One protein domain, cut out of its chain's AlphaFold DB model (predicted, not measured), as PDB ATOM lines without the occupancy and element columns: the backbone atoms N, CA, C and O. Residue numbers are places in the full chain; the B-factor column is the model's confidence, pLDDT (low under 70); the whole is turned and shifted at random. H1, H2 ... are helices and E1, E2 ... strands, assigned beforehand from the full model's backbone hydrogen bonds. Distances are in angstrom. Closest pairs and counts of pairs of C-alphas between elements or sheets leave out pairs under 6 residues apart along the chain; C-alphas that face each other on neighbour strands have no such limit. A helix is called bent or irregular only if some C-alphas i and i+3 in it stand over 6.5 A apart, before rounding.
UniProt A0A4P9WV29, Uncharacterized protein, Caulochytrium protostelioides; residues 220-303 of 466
ATOM      1  N   LYS A 220     140.563 128.637 176.618       95.31
ATOM      2  CA  LYS A 220     140.288 129.061 175.237       95.31
ATOM      3  C   LYS A 220     141.546 129.582 174.540       95.31
ATOM      4  O   LYS A 220     141.810 129.190 173.409       95.31
ATOM      5  N   PHE A 221     142.339 130.416 175.210       95.56
ATOM      6  CA  PHE A 221     143.560 130.994 174.647       95.56
ATOM      7  C   PHE A 221     144.670 129.945 174.444       95.56
ATOM      8  O   PHE A 221     145.354 129.976 173.422       95.56
ATOM      9  N   GLU A 222     144.795 128.954 175.338       94.38
ATOM     10  CA  GLU A 222     145.773 127.855 175.222       94.38
ATOM     11  C   GLU A 222     145.541 126.958 173.995       94.38
ATOM     12  O   GLU A 222     146.486 126.380 173.458       94.38
ATOM     13  N   LYS A 223     144.306 126.893 173.484       92.44
ATOM     14  CA  LYS A 223     143.986 126.186 172.232       92.44
ATOM     15  C   LYS A 223     144.383 126.970 170.983       92.44
ATOM     16  O   LYS A 223     144.589 126.361 169.936       92.44
ATOM     17  N   GLU A 224     144.475 128.295 171.072       92.38
ATOM     18  CA  GLU A 224     144.803 129.170 169.941       92.38
ATOM     19  C   GLU A 224     146.313 129.442 169.852       92.38
ATOM     20  O   GLU A 224     146.878 129.327 168.768       92.38
ATOM     21  N   ILE A 225     147.001 129.672 170.980       90.81
ATOM     22  CA  ILE A 225     148.473 129.809 171.030       90.81
ATOM     23  C   ILE A 225     149.205 128.574 170.484       90.81
ATOM     24  O   ILE A 225     150.235 128.714 169.835       90.81
ATOM     25  N   ALA A 226     148.641 127.372 170.654       87.69
ATOM     26  CA  ALA A 226     149.197 126.125 170.123       87.69
ATOM     27  C   ALA A 226     149.156 126.009 168.581       87.69
ATOM     28  O   ALA A 226     149.736 125.078 168.025       87.69
ATOM     29  N   LYS A 227     148.460 126.922 167.886       88.31
ATOM     30  CA  LYS A 227     148.398 127.002 166.412       88.31
ATOM     31  C   LYS A 227     149.337 128.063 165.835       88.31
ATOM     32  O   LYS A 227     149.545 128.101 164.620       88.31
ATOM     33  N   ASP A 228     149.851 128.944 166.690       88.44
ATOM     34  CA  ASP A 228     150.803 129.984 166.328       88.44
ATOM     35  C   ASP A 228     152.243 129.484 166.443       88.44
ATOM     36  O   ASP A 228     152.554 128.531 167.154       88.44
ATOM     37  N   ILE A 229     153.141 130.156 165.726       82.94
ATOM     38  CA  ILE A 229     154.561 129.779 165.661       82.94
ATOM     39  C   ILE A 229     155.400 130.665 166.598       82.94
ATOM     40  O   ILE A 229     156.546 130.340 166.919       82.94
ATOM     41  N   CYS A 230     154.842 131.780 167.077       85.56
ATOM     42  CA  CYS A 230     155.531 132.720 167.948       85.56
ATOM     43  C   CYS A 230     154.623 133.284 169.056       85.56
ATOM     44  O   CYS A 230     153.402 133.334 168.928       85.56
ATOM     45  N   VAL A 231     155.246 133.766 170.128       90.19
ATOM     46  CA  VAL A 231     154.676 134.671 171.136       90.19
ATOM     47  C   VAL A 231     155.396 136.013 171.061       90.19
ATOM     48  O   VAL A 231     156.503 136.108 170.527       90.19
ATOM     49  N   ALA A 232     154.820 137.049 171.667       90.88
ATOM     50  CA  ALA A 232     155.412 138.383 171.663       90.88
ATOM     51  C   ALA A 232     156.854 138.418 172.209       90.88
ATOM     52  O   ALA A 232     157.704 139.087 171.630       90.88
ATOM     53  N   ARG A 233     157.155 137.714 173.312       88.94
ATOM     54  CA  ARG A 233     158.444 137.828 174.020       88.94
ATOM     55  C   ARG A 233     158.927 136.535 174.648       88.94
ATOM     56  O   ARG A 233     158.141 135.658 174.993       88.94
ATOM     57  N   LYS A 234     160.241 136.477 174.877       85.12
ATOM     58  CA  LYS A 234     160.923 135.339 175.506       85.12
ATOM     59  C   LYS A 234     160.395 135.023 176.907       85.12
ATOM     60  O   LYS A 234     160.255 133.856 177.242       85.12
ATOM     61  N   ASP A 235     160.064 136.036 177.705       87.81
ATOM     62  CA  ASP A 235     159.559 135.846 179.069       87.81
ATOM     63  C   ASP A 235     158.065 135.481 179.143       87.81
ATOM     64  O   ASP A 235     157.538 135.345 180.247       87.81
ATOM     65  N   ALA A 236     157.414 135.319 177.984       90.94
ATOM     66  CA  ALA A 236     156.041 134.850 177.811       90.94
ATOM     67  C   ALA A 236     155.951 133.453 177.155       90.94
ATOM     68  O   ALA A 236     154.847 132.969 176.931       90.94
ATOM     69  N   LEU A 237     157.083 132.802 176.842       86.12
ATOM     70  CA  LEU A 237     157.107 131.464 176.227       86.12
ATOM     71  C   LEU A 237     156.462 130.397 177.121       86.12
ATOM     72  O   LEU A 237     155.658 129.604 176.644       86.12
ATOM     73  N   ASP A 238     156.788 130.427 178.414       87.38
ATOM     74  CA  ASP A 238     156.298 129.481 179.424       87.38
ATOM     75  C   ASP A 238     155.204 130.095 180.331       87.38
ATOM     76  O   ASP A 238     154.809 129.507 181.337       87.38
ATOM     77  N   ASP A 239     154.716 131.297 179.995       92.19
ATOM     78  CA  ASP A 239     153.720 132.051 180.766       92.19
ATOM     79  C   ASP A 239     152.569 132.508 179.857       92.19
ATOM     80  O   ASP A 239     152.572 133.603 179.282       92.19
ATOM     81  N   THR A 240     151.541 131.660 179.768       93.31
ATOM     82  CA  THR A 240     150.313 131.923 179.008       93.31
ATOM     83  C   THR A 240     149.650 133.251 179.396       93.31
ATOM     84  O   THR A 240     149.070 133.923 178.541       93.31
ATOM     85  N   LYS A 241     149.726 133.661 180.672       94.69
ATOM     86  CA  LYS A 241     149.087 134.894 181.151       94.69
ATOM     87  C   LYS A 241     149.803 136.115 180.580       94.69
ATOM     88  O   LYS A 241     149.141 137.028 180.088       94.69
ATOM     89  N   LYS A 242     151.139 136.120 180.572       94.88
ATOM     90  CA  LYS A 242     151.917 137.152 179.871       94.88
ATOM     91  C   LYS A 242     151.695 137.121 178.367       94.88
ATOM     92  O   LYS A 242     151.511 138.185 177.785       94.88
ATOM     93  N   ALA A 243     151.671 135.941 177.742       95.19
ATOM     94  CA  ALA A 243     151.416 135.824 176.304       95.19
ATOM     95  C   ALA A 243     150.067 136.459 175.922       95.19
ATOM     96  O   ALA A 243     150.004 137.246 174.980       95.19
ATOM     97  N   PHE A 244     149.022 136.214 176.720       96.44
ATOM     98  CA  PHE A 244     147.711 136.847 176.585       96.44
ATOM     99  C   PHE A 244     147.758 138.374 176.752       96.44
ATOM    100  O   PHE A 244     147.271 139.090 175.879       96.44
ATOM    101  N   ILE A 245     148.370 138.887 177.829       95.19
ATOM    102  CA  ILE A 245     148.489 140.339 178.067       95.19
ATOM    103  C   ILE A 245     149.242 141.009 176.911       95.19
ATOM    104  O   ILE A 245     148.798 142.026 176.384       95.19
ATOM    105  N   TYR A 246     150.358 140.428 176.474       95.19
ATOM    106  CA  TYR A 246     151.186 140.974 175.403       95.19
ATOM    107  C   TYR A 246     150.490 140.918 174.039       95.19
ATOM    108  O   TYR A 246     150.538 141.902 173.302       95.19
ATOM    109  N   ALA A 247     149.781 139.830 173.723       95.25
ATOM    110  CA  ALA A 247     148.927 139.760 172.540       95.25
ATOM    111  C   ALA A 247     147.819 140.830 172.586       95.25
ATOM    112  O   ALA A 247     147.596 141.514 171.590       95.25
ATOM    113  N   ALA A 248     147.180 141.049 173.740       94.31
ATOM    114  CA  ALA A 248     146.145 142.068 173.908       94.31
ATOM    115  C   ALA A 248     146.661 143.506 173.747       94.31
ATOM    116  O   ALA A 248     146.033 144.310 173.055       94.31
ATOM    117  N   VAL A 249     147.838 143.822 174.291       92.69
ATOM    118  CA  VAL A 249     148.460 145.142 174.108       92.69
ATOM    119  C   VAL A 249     148.854 145.389 172.648       92.69
ATOM    120  O   VAL A 249     148.585 146.474 172.124       92.69
ATOM    121  N   LEU A 250     149.449 144.395 171.978       91.38
ATOM    122  CA  LEU A 250     149.798 144.488 170.556       91.38
ATOM    123  C   LEU A 250     148.546 144.617 169.676       91.38
ATOM    124  O   LEU A 250     148.543 145.421 168.747       91.38
ATOM    125  N   TYR A 251     147.468 143.892 169.993       90.44
ATOM    126  CA  TYR A 251     146.186 144.005 169.297       90.44
ATOM    127  C   TYR A 251     145.601 145.414 169.410       90.44
ATOM    128  O   TYR A 251     145.267 146.024 168.396       90.44
ATOM    129  N   GLN A 252     145.527 145.974 170.622       88.06
ATOM    130  CA  GLN A 252     145.030 147.337 170.814       88.06
ATOM    131  C   GLN A 252     145.875 148.356 170.044       88.06
ATOM    132  O   GLN A 252     145.326 149.154 169.287       88.06
ATOM    133  N   SER A 253     147.198 148.321 170.221       86.44
ATOM    134  CA  SER A 253     148.088 149.400 169.772       86.44
ATOM    135  C   SER A 253     148.422 149.331 168.277       86.44
ATOM    136  O   SER A 253     148.567 150.369 167.639       86.44
ATOM    137  N   LEU A 254     148.526 148.127 167.697       83.88
ATOM    138  CA  LEU A 254     148.958 147.923 166.304       83.88
ATOM    139  C   LEU A 254     147.850 147.446 165.353       83.88
ATOM    140  O   LEU A 254     148.072 147.448 164.144       83.88
ATOM    141  N   TRP A 255     146.674 147.060 165.864       82.75
ATOM    142  CA  TRP A 255     145.512 146.697 165.042       82.75
ATOM    143  C   TRP A 255     144.304 147.596 165.311       82.75
ATOM    144  O   TRP A 255     143.930 148.416 164.469       82.75
ATOM    145  N   ARG A 256     143.702 147.461 166.497       82.56
ATOM    146  CA  ARG A 256     142.372 147.998 166.807       82.56
ATOM    147  C   ARG A 256     142.346 149.524 166.822       82.56
ATOM    148  O   ARG A 256     141.531 150.113 166.115       82.56
ATOM    149  N   ALA A 257     143.240 150.174 167.568       80.12
ATOM    150  CA  ALA A 257     143.250 151.633 167.661       80.12
ATOM    151  C   ALA A 257     143.534 152.309 166.301       80.12
ATOM    152  O   ALA A 257     142.751 153.181 165.928       80.12
ATOM    153  N   PRO A 258     144.537 151.895 165.491       75.94
ATOM    154  CA  PRO A 258     144.713 152.422 164.133       75.94
ATOM    155  C   PRO A 258     143.501 152.204 163.216       75.94
ATOM    156  O   PRO A 258     143.113 153.119 162.487       75.94
ATOM    157  N   PHE A 259     142.874 151.022 163.258       71.81
ATOM    158  CA  PHE A 259     141.706 150.707 162.428       71.81
ATOM    159  C   PHE A 259     140.508 151.612 162.767       71.81
ATOM    160  O   PHE A 259     139.941 152.260 161.882       71.81
ATOM    161  N   MET A 260     140.203 151.753 164.061       70.06
ATOM    162  CA  MET A 260     139.157 152.651 164.570       70.06
ATOM    163  C   MET A 260     139.455 154.133 164.288       70.06
ATOM    164  O   MET A 260     138.529 154.916 164.081       70.06
ATOM    165  N   ARG A 261     140.736 154.527 164.246       64.38
ATOM    166  CA  ARG A 261     141.177 155.921 164.049       64.38
ATOM    167  C   ARG A 261     140.918 156.478 162.670       64.38
ATOM    168  O   ARG A 261     140.634 157.665 162.531       64.38
ATOM    169  N   HIS A 262     141.025 155.631 161.658       56.41
ATOM    170  CA  HIS A 262     140.892 156.078 160.281       56.41
ATOM    171  C   HIS A 262     139.501 155.817 159.697       56.41
ATOM    172  O   HIS A 262     139.151 156.449 158.704       56.41
ATOM    173  N   GLY A 263     138.705 154.902 160.271       53.41
ATOM    174  CA  GLY A 263     137.426 154.482 159.679       53.41
ATOM    175  C   GLY A 263     137.586 153.856 158.282       53.41
ATOM    176  O   GLY A 263     136.623 153.750 157.522       53.41
ATOM    177  N   ILE A 264     138.818 153.480 157.918       51.25
ATOM    178  CA  ILE A 264     139.199 153.006 156.588       51.25
ATOM    179  C   ILE A 264     139.026 151.494 156.524       51.25
ATOM    180  O   ILE A 264     139.609 150.748 157.309       51.25
ATOM    181  N   LYS A 265     138.337 151.026 155.479       53.12
ATOM    182  CA  LYS A 265     138.431 149.633 155.041       53.12
ATOM    183  C   LYS A 265     139.800 149.364 154.407       53.12
ATOM    184  O   LYS A 265     139.949 149.435 153.192       53.12
ATOM    185  N   HIS A 266     140.734 149.007 155.292       55.34
ATOM    186  CA  HIS A 266     141.982 148.246 155.123       55.34
ATOM    187  C   HIS A 266     143.303 148.979 154.779       55.34
ATOM    188  O   HIS A 266     144.030 149.255 155.735       55.34
ATOM    189  N   PRO A 267     143.675 149.269 153.510       48.44
ATOM    190  CA  PRO A 267     145.061 149.308 153.011       48.44
ATOM    191  C   PRO A 267     146.174 149.693 154.001       48.44
ATOM    192  O   PRO A 267     147.016 148.868 154.340       48.44
ATOM    193  N   ASN A 268     146.173 150.925 154.516       53.12
ATOM    194  CA  ASN A 268     147.299 151.440 155.301       53.12
ATOM    195  C   ASN A 268     147.377 150.897 156.742       53.12
ATOM    196  O   ASN A 268     148.417 151.044 157.385       53.12
ATOM    197  N   GLY A 269     146.309 150.286 157.268       59.00
ATOM    198  CA  GLY A 269     146.241 149.843 158.666       59.00
ATOM    199  C   GLY A 269     147.102 148.615 158.976       59.00
ATOM    200  O   GLY A 269     147.613 148.478 160.084       59.00
ATOM    201  N   THR A 270     147.323 147.734 157.998       68.62
ATOM    202  CA  THR A 270     148.025 146.456 158.212       68.62
ATOM    203  C   THR A 270     149.541 146.564 158.106       68.62
ATOM    204  O   THR A 270     150.252 145.653 158.524       68.62
ATOM    205  N   ARG A 271     150.076 147.693 157.624       74.44
ATOM    206  CA  ARG A 271     151.526 147.882 157.487       74.44
ATOM    207  C   ARG A 271     152.256 147.800 158.831       74.44
ATOM    208  O   ARG A 271     153.327 147.210 158.902       74.44
ATOM    209  N   ALA A 272     151.675 148.342 159.905       74.38
ATOM    210  CA  ALA A 272     152.244 148.232 161.252       74.38
ATOM    211  C   ALA A 272     152.306 146.767 161.726       74.38
ATOM    212  O   ALA A 272     153.326 146.320 162.249       74.38
ATOM    213  N   PHE A 273     151.238 146.010 161.459       77.81
ATOM    214  CA  PHE A 273     151.122 144.584 161.755       77.81
ATOM    215  C   PHE A 273     152.164 143.745 160.991       77.81
ATOM    216  O   PHE A 273     152.857 142.919 161.590       77.81
ATOM    217  N   HIS A 274     152.330 143.999 159.686       78.19
ATOM    218  CA  HIS A 274     153.336 143.337 158.845       78.19
ATOM    219  C   HIS A 274     154.765 143.705 159.237       78.19
ATOM    220  O   HIS A 274     155.587 142.804 159.384       78.19
ATOM    221  N   ASN A 275     155.057 144.987 159.480       76.06
ATOM    222  CA  ASN A 275     156.386 145.457 159.892       76.06
ATOM    223  C   ASN A 275     156.855 144.827 161.211       76.06
ATOM    224  O   ASN A 275     158.035 144.518 161.351       76.06
ATOM    225  N   ALA A 276     155.939 144.622 162.161       77.00
ATOM    226  CA  ALA A 276     156.219 143.946 163.426       77.00
ATOM    227  C   ALA A 276     156.206 142.406 163.319       77.00
ATOM    228  O   ALA A 276     156.508 141.731 164.300       77.00
ATOM    229  N   ASN A 277     155.871 141.830 162.156       81.31
ATOM    230  CA  ASN A 277     155.666 140.390 161.948       81.31
ATOM    231  C   ASN A 277     154.648 139.767 162.930       81.31
ATOM    232  O   ASN A 277     154.790 138.625 163.365       81.31
ATOM    233  N   LEU A 278     153.576 140.500 163.256       85.88
ATOM    234  CA  LEU A 278     152.483 139.980 164.092       85.88
ATOM    235  C   LEU A 278     151.736 138.807 163.436       85.88
ATOM    236  O   LEU A 278     151.006 138.083 164.112       85.88
ATOM    237  N   SER A 279     151.945 138.581 162.134       83.12
ATOM    238  CA  SER A 279     151.373 137.473 161.372       83.12
ATOM    239  C   SER A 279     151.627 136.112 162.019       83.12
ATOM    240  O   SER A 279     150.718 135.290 161.999       83.12
ATOM    241  N   CYS A 280     152.784 135.875 162.653       83.38
ATOM    242  CA  CYS A 280     153.071 134.599 163.325       83.38
ATOM    243  C   CYS A 280     152.298 134.373 164.646       83.38
ATOM    244  O   CYS A 280     152.348 133.259 165.171       83.38
ATOM    245  N   MET A 281     151.583 135.398 165.143       90.94
ATOM    246  CA  MET A 281     150.669 135.382 166.303       90.94
ATOM    247  C   MET A 281     149.178 135.444 165.885       90.94
ATOM    248  O   MET A 281     148.328 135.931 166.637       90.94
ATOM    249  N   TYR A 282     148.853 135.054 164.650       90.25
ATOM    250  CA  TYR A 282     147.525 135.221 164.048       90.25
ATOM    251  C   TYR A 282     146.374 134.682 164.914       90.25
ATOM    252  O   TYR A 282     145.340 135.347 165.046       90.25
ATOM    253  N   PHE A 283     146.534 133.498 165.506       92.06
ATOM    254  CA  PHE A 283     145.483 132.863 166.299       92.06
ATOM    255  C   PHE A 283     145.341 133.496 167.686       92.06
ATOM    256  O   PHE A 283     144.216 133.788 168.087       92.06
ATOM    257  N   GLN A 284     146.438 133.813 168.381       94.19
ATOM    258  CA  GLN A 284     146.426 134.565 169.645       94.19
ATOM    259  C   GLN A 284     145.752 135.927 169.487       94.19
ATOM    260  O   GLN A 284     144.932 136.316 170.316       94.19
ATOM    261  N   LEU A 285     146.074 136.655 168.415       93.31
ATOM    262  CA  LEU A 285     145.539 137.994 168.181       93.31
ATOM    263  C   LEU A 285     144.044 137.951 167.818       93.31
ATOM    264  O   LEU A 285     143.275 138.773 168.310       93.31
ATOM    265  N   ARG A 286     143.585 136.938 167.070       92.25
ATOM    266  CA  ARG A 286     142.142 136.683 166.886       92.25
ATOM    267  C   ARG A 286     141.445 136.261 168.177       92.25
ATOM    268  O   ARG A 286     140.358 136.754 168.459       92.25
ATOM    269  N   ALA A 287     142.072 135.393 168.971       94.12
ATOM    270  CA  ALA A 287     141.547 134.966 170.264       94.12
ATOM    271  C   ALA A 287     141.374 136.158 171.211       94.12
ATOM    272  O   ALA A 287     140.374 136.243 171.908       94.12
ATOM    273  N   VAL A 288     142.305 137.112 171.201       94.69
ATOM    274  CA  VAL A 288     142.197 138.384 171.924       94.69
ATOM    275  C   VAL A 288     141.020 139.234 171.431       94.69
ATOM    276  O   VAL A 288     140.271 139.740 172.265       94.69
ATOM    277  N   GLY A 289     140.814 139.371 170.116       91.25
ATOM    278  CA  GLY A 289     139.645 140.071 169.561       91.25
ATOM    279  C   GLY A 289     138.320 139.491 170.077       91.25
ATOM    280  O   GLY A 289     137.460 140.224 170.570       91.25
ATOM    281  N   ASP A 290     138.200 138.161 170.070       90.06
ATOM    282  CA  ASP A 290     137.016 137.444 170.554       90.06
ATOM    283  C   ASP A 290     136.876 137.495 172.104       90.06
ATOM    284  O   ASP A 290     135.788 137.751 172.624       90.06
ATOM    285  N   LEU A 291     137.958 137.249 172.862       92.12
ATOM    286  CA  LEU A 291     137.950 137.045 174.326       92.12
ATOM    287  C   LEU A 291     138.056 138.341 175.141       92.12
ATOM    288  O   LEU A 291     137.461 138.429 176.217       92.12
ATOM    289  N   VAL A 292     138.826 139.322 174.661       91.19
ATOM    290  CA  VAL A 292     138.966 140.641 175.296       91.19
ATOM    291  C   VAL A 292     137.929 141.583 174.711       91.19
ATOM    292  O   VAL A 292     137.035 141.999 175.438       91.19
ATOM    293  N   TYR A 293     138.005 141.886 173.412       86.19
ATOM    294  CA  TYR A 293     137.240 142.978 172.791       86.19
ATOM    295  C   TYR A 293     135.798 142.620 172.412       86.19
ATOM    296  O   TYR A 293     134.987 143.518 172.168       86.19
ATOM    297  N   LYS A 294     135.438 141.328 172.447       85.38
ATOM    298  CA  LYS A 294     134.104 140.818 172.076       85.38
ATOM    299  C   LYS A 294     133.691 141.319 170.689       85.38
ATOM    300  O   LYS A 294     132.562 141.790 170.491       85.38
ATOM    301  N   GLU A 295     134.657 141.299 169.779       80.56
ATOM    302  CA  GLU A 295     134.520 141.760 168.403       80.56
ATOM    303  C   GLU A 295     133.745 140.749 167.555       80.56
ATOM    304  O   GLU A 295     133.743 139.543 167.820       80.56
ATOM    305  N   GLY A 296     133.037 141.251 166.542       72.19
ATOM    306  CA  GLY A 296     132.334 140.401 165.597       72.19
ATOM    307  C   GLY A 296     133.303 139.668 164.672       72.19
ATOM    308  O   GLY A 296     134.483 140.003 164.545       72.19
ATOM    309  N   THR A 297     132.781 138.696 163.923       70.81
ATOM    310  CA  THR A 297     133.562 138.004 162.887       70.81
ATOM    311  C   THR A 297     134.087 138.935 161.789       70.81
ATOM    312  O   THR A 297     135.036 138.551 161.108       70.81
ATOM    313  N   ALA A 298     133.485 140.120 161.637       71.00
ATOM    314  CA  ALA A 298     133.846 141.161 160.677       71.00
ATOM    315  C   ALA A 298     134.880 142.181 161.198       71.00
ATOM    316  O   ALA A 298     135.501 142.859 160.388       71.00
ATOM    317  N   ASP A 299     135.073 142.298 162.515       73.00
ATOM    318  CA  ASP A 299     135.938 143.338 163.103       73.00
ATOM    319  C   ASP A 299     137.304 142.770 163.522       73.00
ATOM    320  O   ASP A 299     138.336 143.443 163.444       73.00
ATOM    321  N   ARG A 300     137.327 141.482 163.892       76.75
ATOM    322  CA  ARG A 300     138.556 140.755 164.221       76.75
ATOM    323  C   ARG A 300     139.485 140.583 163.016       76.75
ATOM    324  O   ARG A 300     139.035 140.444 161.878       76.75
ATOM    325  N   ILE A 301     140.791 140.467 163.277       81.62
ATOM    326  CA  ILE A 301     141.811 140.169 162.252       81.62
ATOM    327  C   ILE A 301     141.384 138.991 161.368       81.62
ATOM    328  O   ILE A 301     141.125 137.890 161.857       81.62
ATOM    329  N   ASN A 302     141.392 139.186 160.049       79.06
ATOM    330  CA  ASN A 302     141.122 138.140 159.067       79.06
ATOM    331  C   ASN A 302     142.203 138.101 157.979       79.06
ATOM    332  O   ASN A 302     142.884 139.095 157.727       79.06
ATOM    333  N   ARG A 303     142.349 136.958 157.297       78.31
ATOM    334  CA  ARG A 303     143.291 136.781 156.177       78.31
ATOM    335  C   ARG A 303     143.048 137.797 155.056       78.31
ATOM    336  O   ARG A 303     144.009 138.311 154.503       78.31
TER     337      ARG A 303
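What this domain is: This is residues 220 to 303 of the 466 residues of an uncharacterized protein of Caulochytrium protostelioides (UniProt A0A4P9WV29). One long helix, H2, runs along the length of the body; H4 crosses it at residues 244 to 251, and H3 folds back from its far end as a hairpin. The short H1 packs on H4. The printed part has 84 residues, in the order H1, E1, H2, H3, H4, and is mostly helix; E1 pairs with no named strand. It is compact, with a radius of gyration of the C-alphas of 12.2 A and spans of 37 by 25 by 19 A.

How they stand to each other: H1, residues 220 to 225, touches residues 281 to 288 of H4, residues 278 to 293, at a shallow tilt of 12 degrees, opposite ways; their closest C-alphas, Glu 224 and Phe 283, are 5.2 A apart. E1, residues 230 to 233, comes closest to H4 at the C-alphas of Cys 230 and Cys 280, 5.6 A. H2, residues 240 to 262, touches H4 about perpendicular, at 86 degrees, closest at the C-alphas of Ala 248 and Val 288, 5.8 A. H3, residues 267 to 275, forms a helical hairpin with H2, touching its residues 254 to 259 at a shallow tilt of 29 degrees; the closest C-alphas, Phe 259 and Gly 269, are 6.0 A apart. H1 and H3 are apart. O i to N i+4 pairs within hydrogen-bond range are 1 of 2 in H1, 16 of 19 in H2, 2 of 5 in H3, with 2 of 6 O i to N i+3 pairs, and 9 of 12 in H4.

Where its parts are: H1 begins at C-alpha 220 (140.288, 129.061, 175.237). H2 is 32.0 A long, H4 17.8 A, H3 13.8 A, H1 9.2 A and E1 8.5 A. H4 is irregular, with C-alphas 280 and 283 8.3 A apart; H2 and H3 only just are, with C-alphas 254 and 257 6.9 A apart and C-alphas 269 and 272 6.7 A apart. H4 ends at C-alpha 293 (137.240, 142.978, 172.791).

The domain as a whole: The two C-alphas farthest apart, of Asp 238 and Gly 263, are 37.0 A apart. The printed part has no cut and no long link. Residues 262 to 267 stand free, and pLDDT is under 70 at residues 261 to 270.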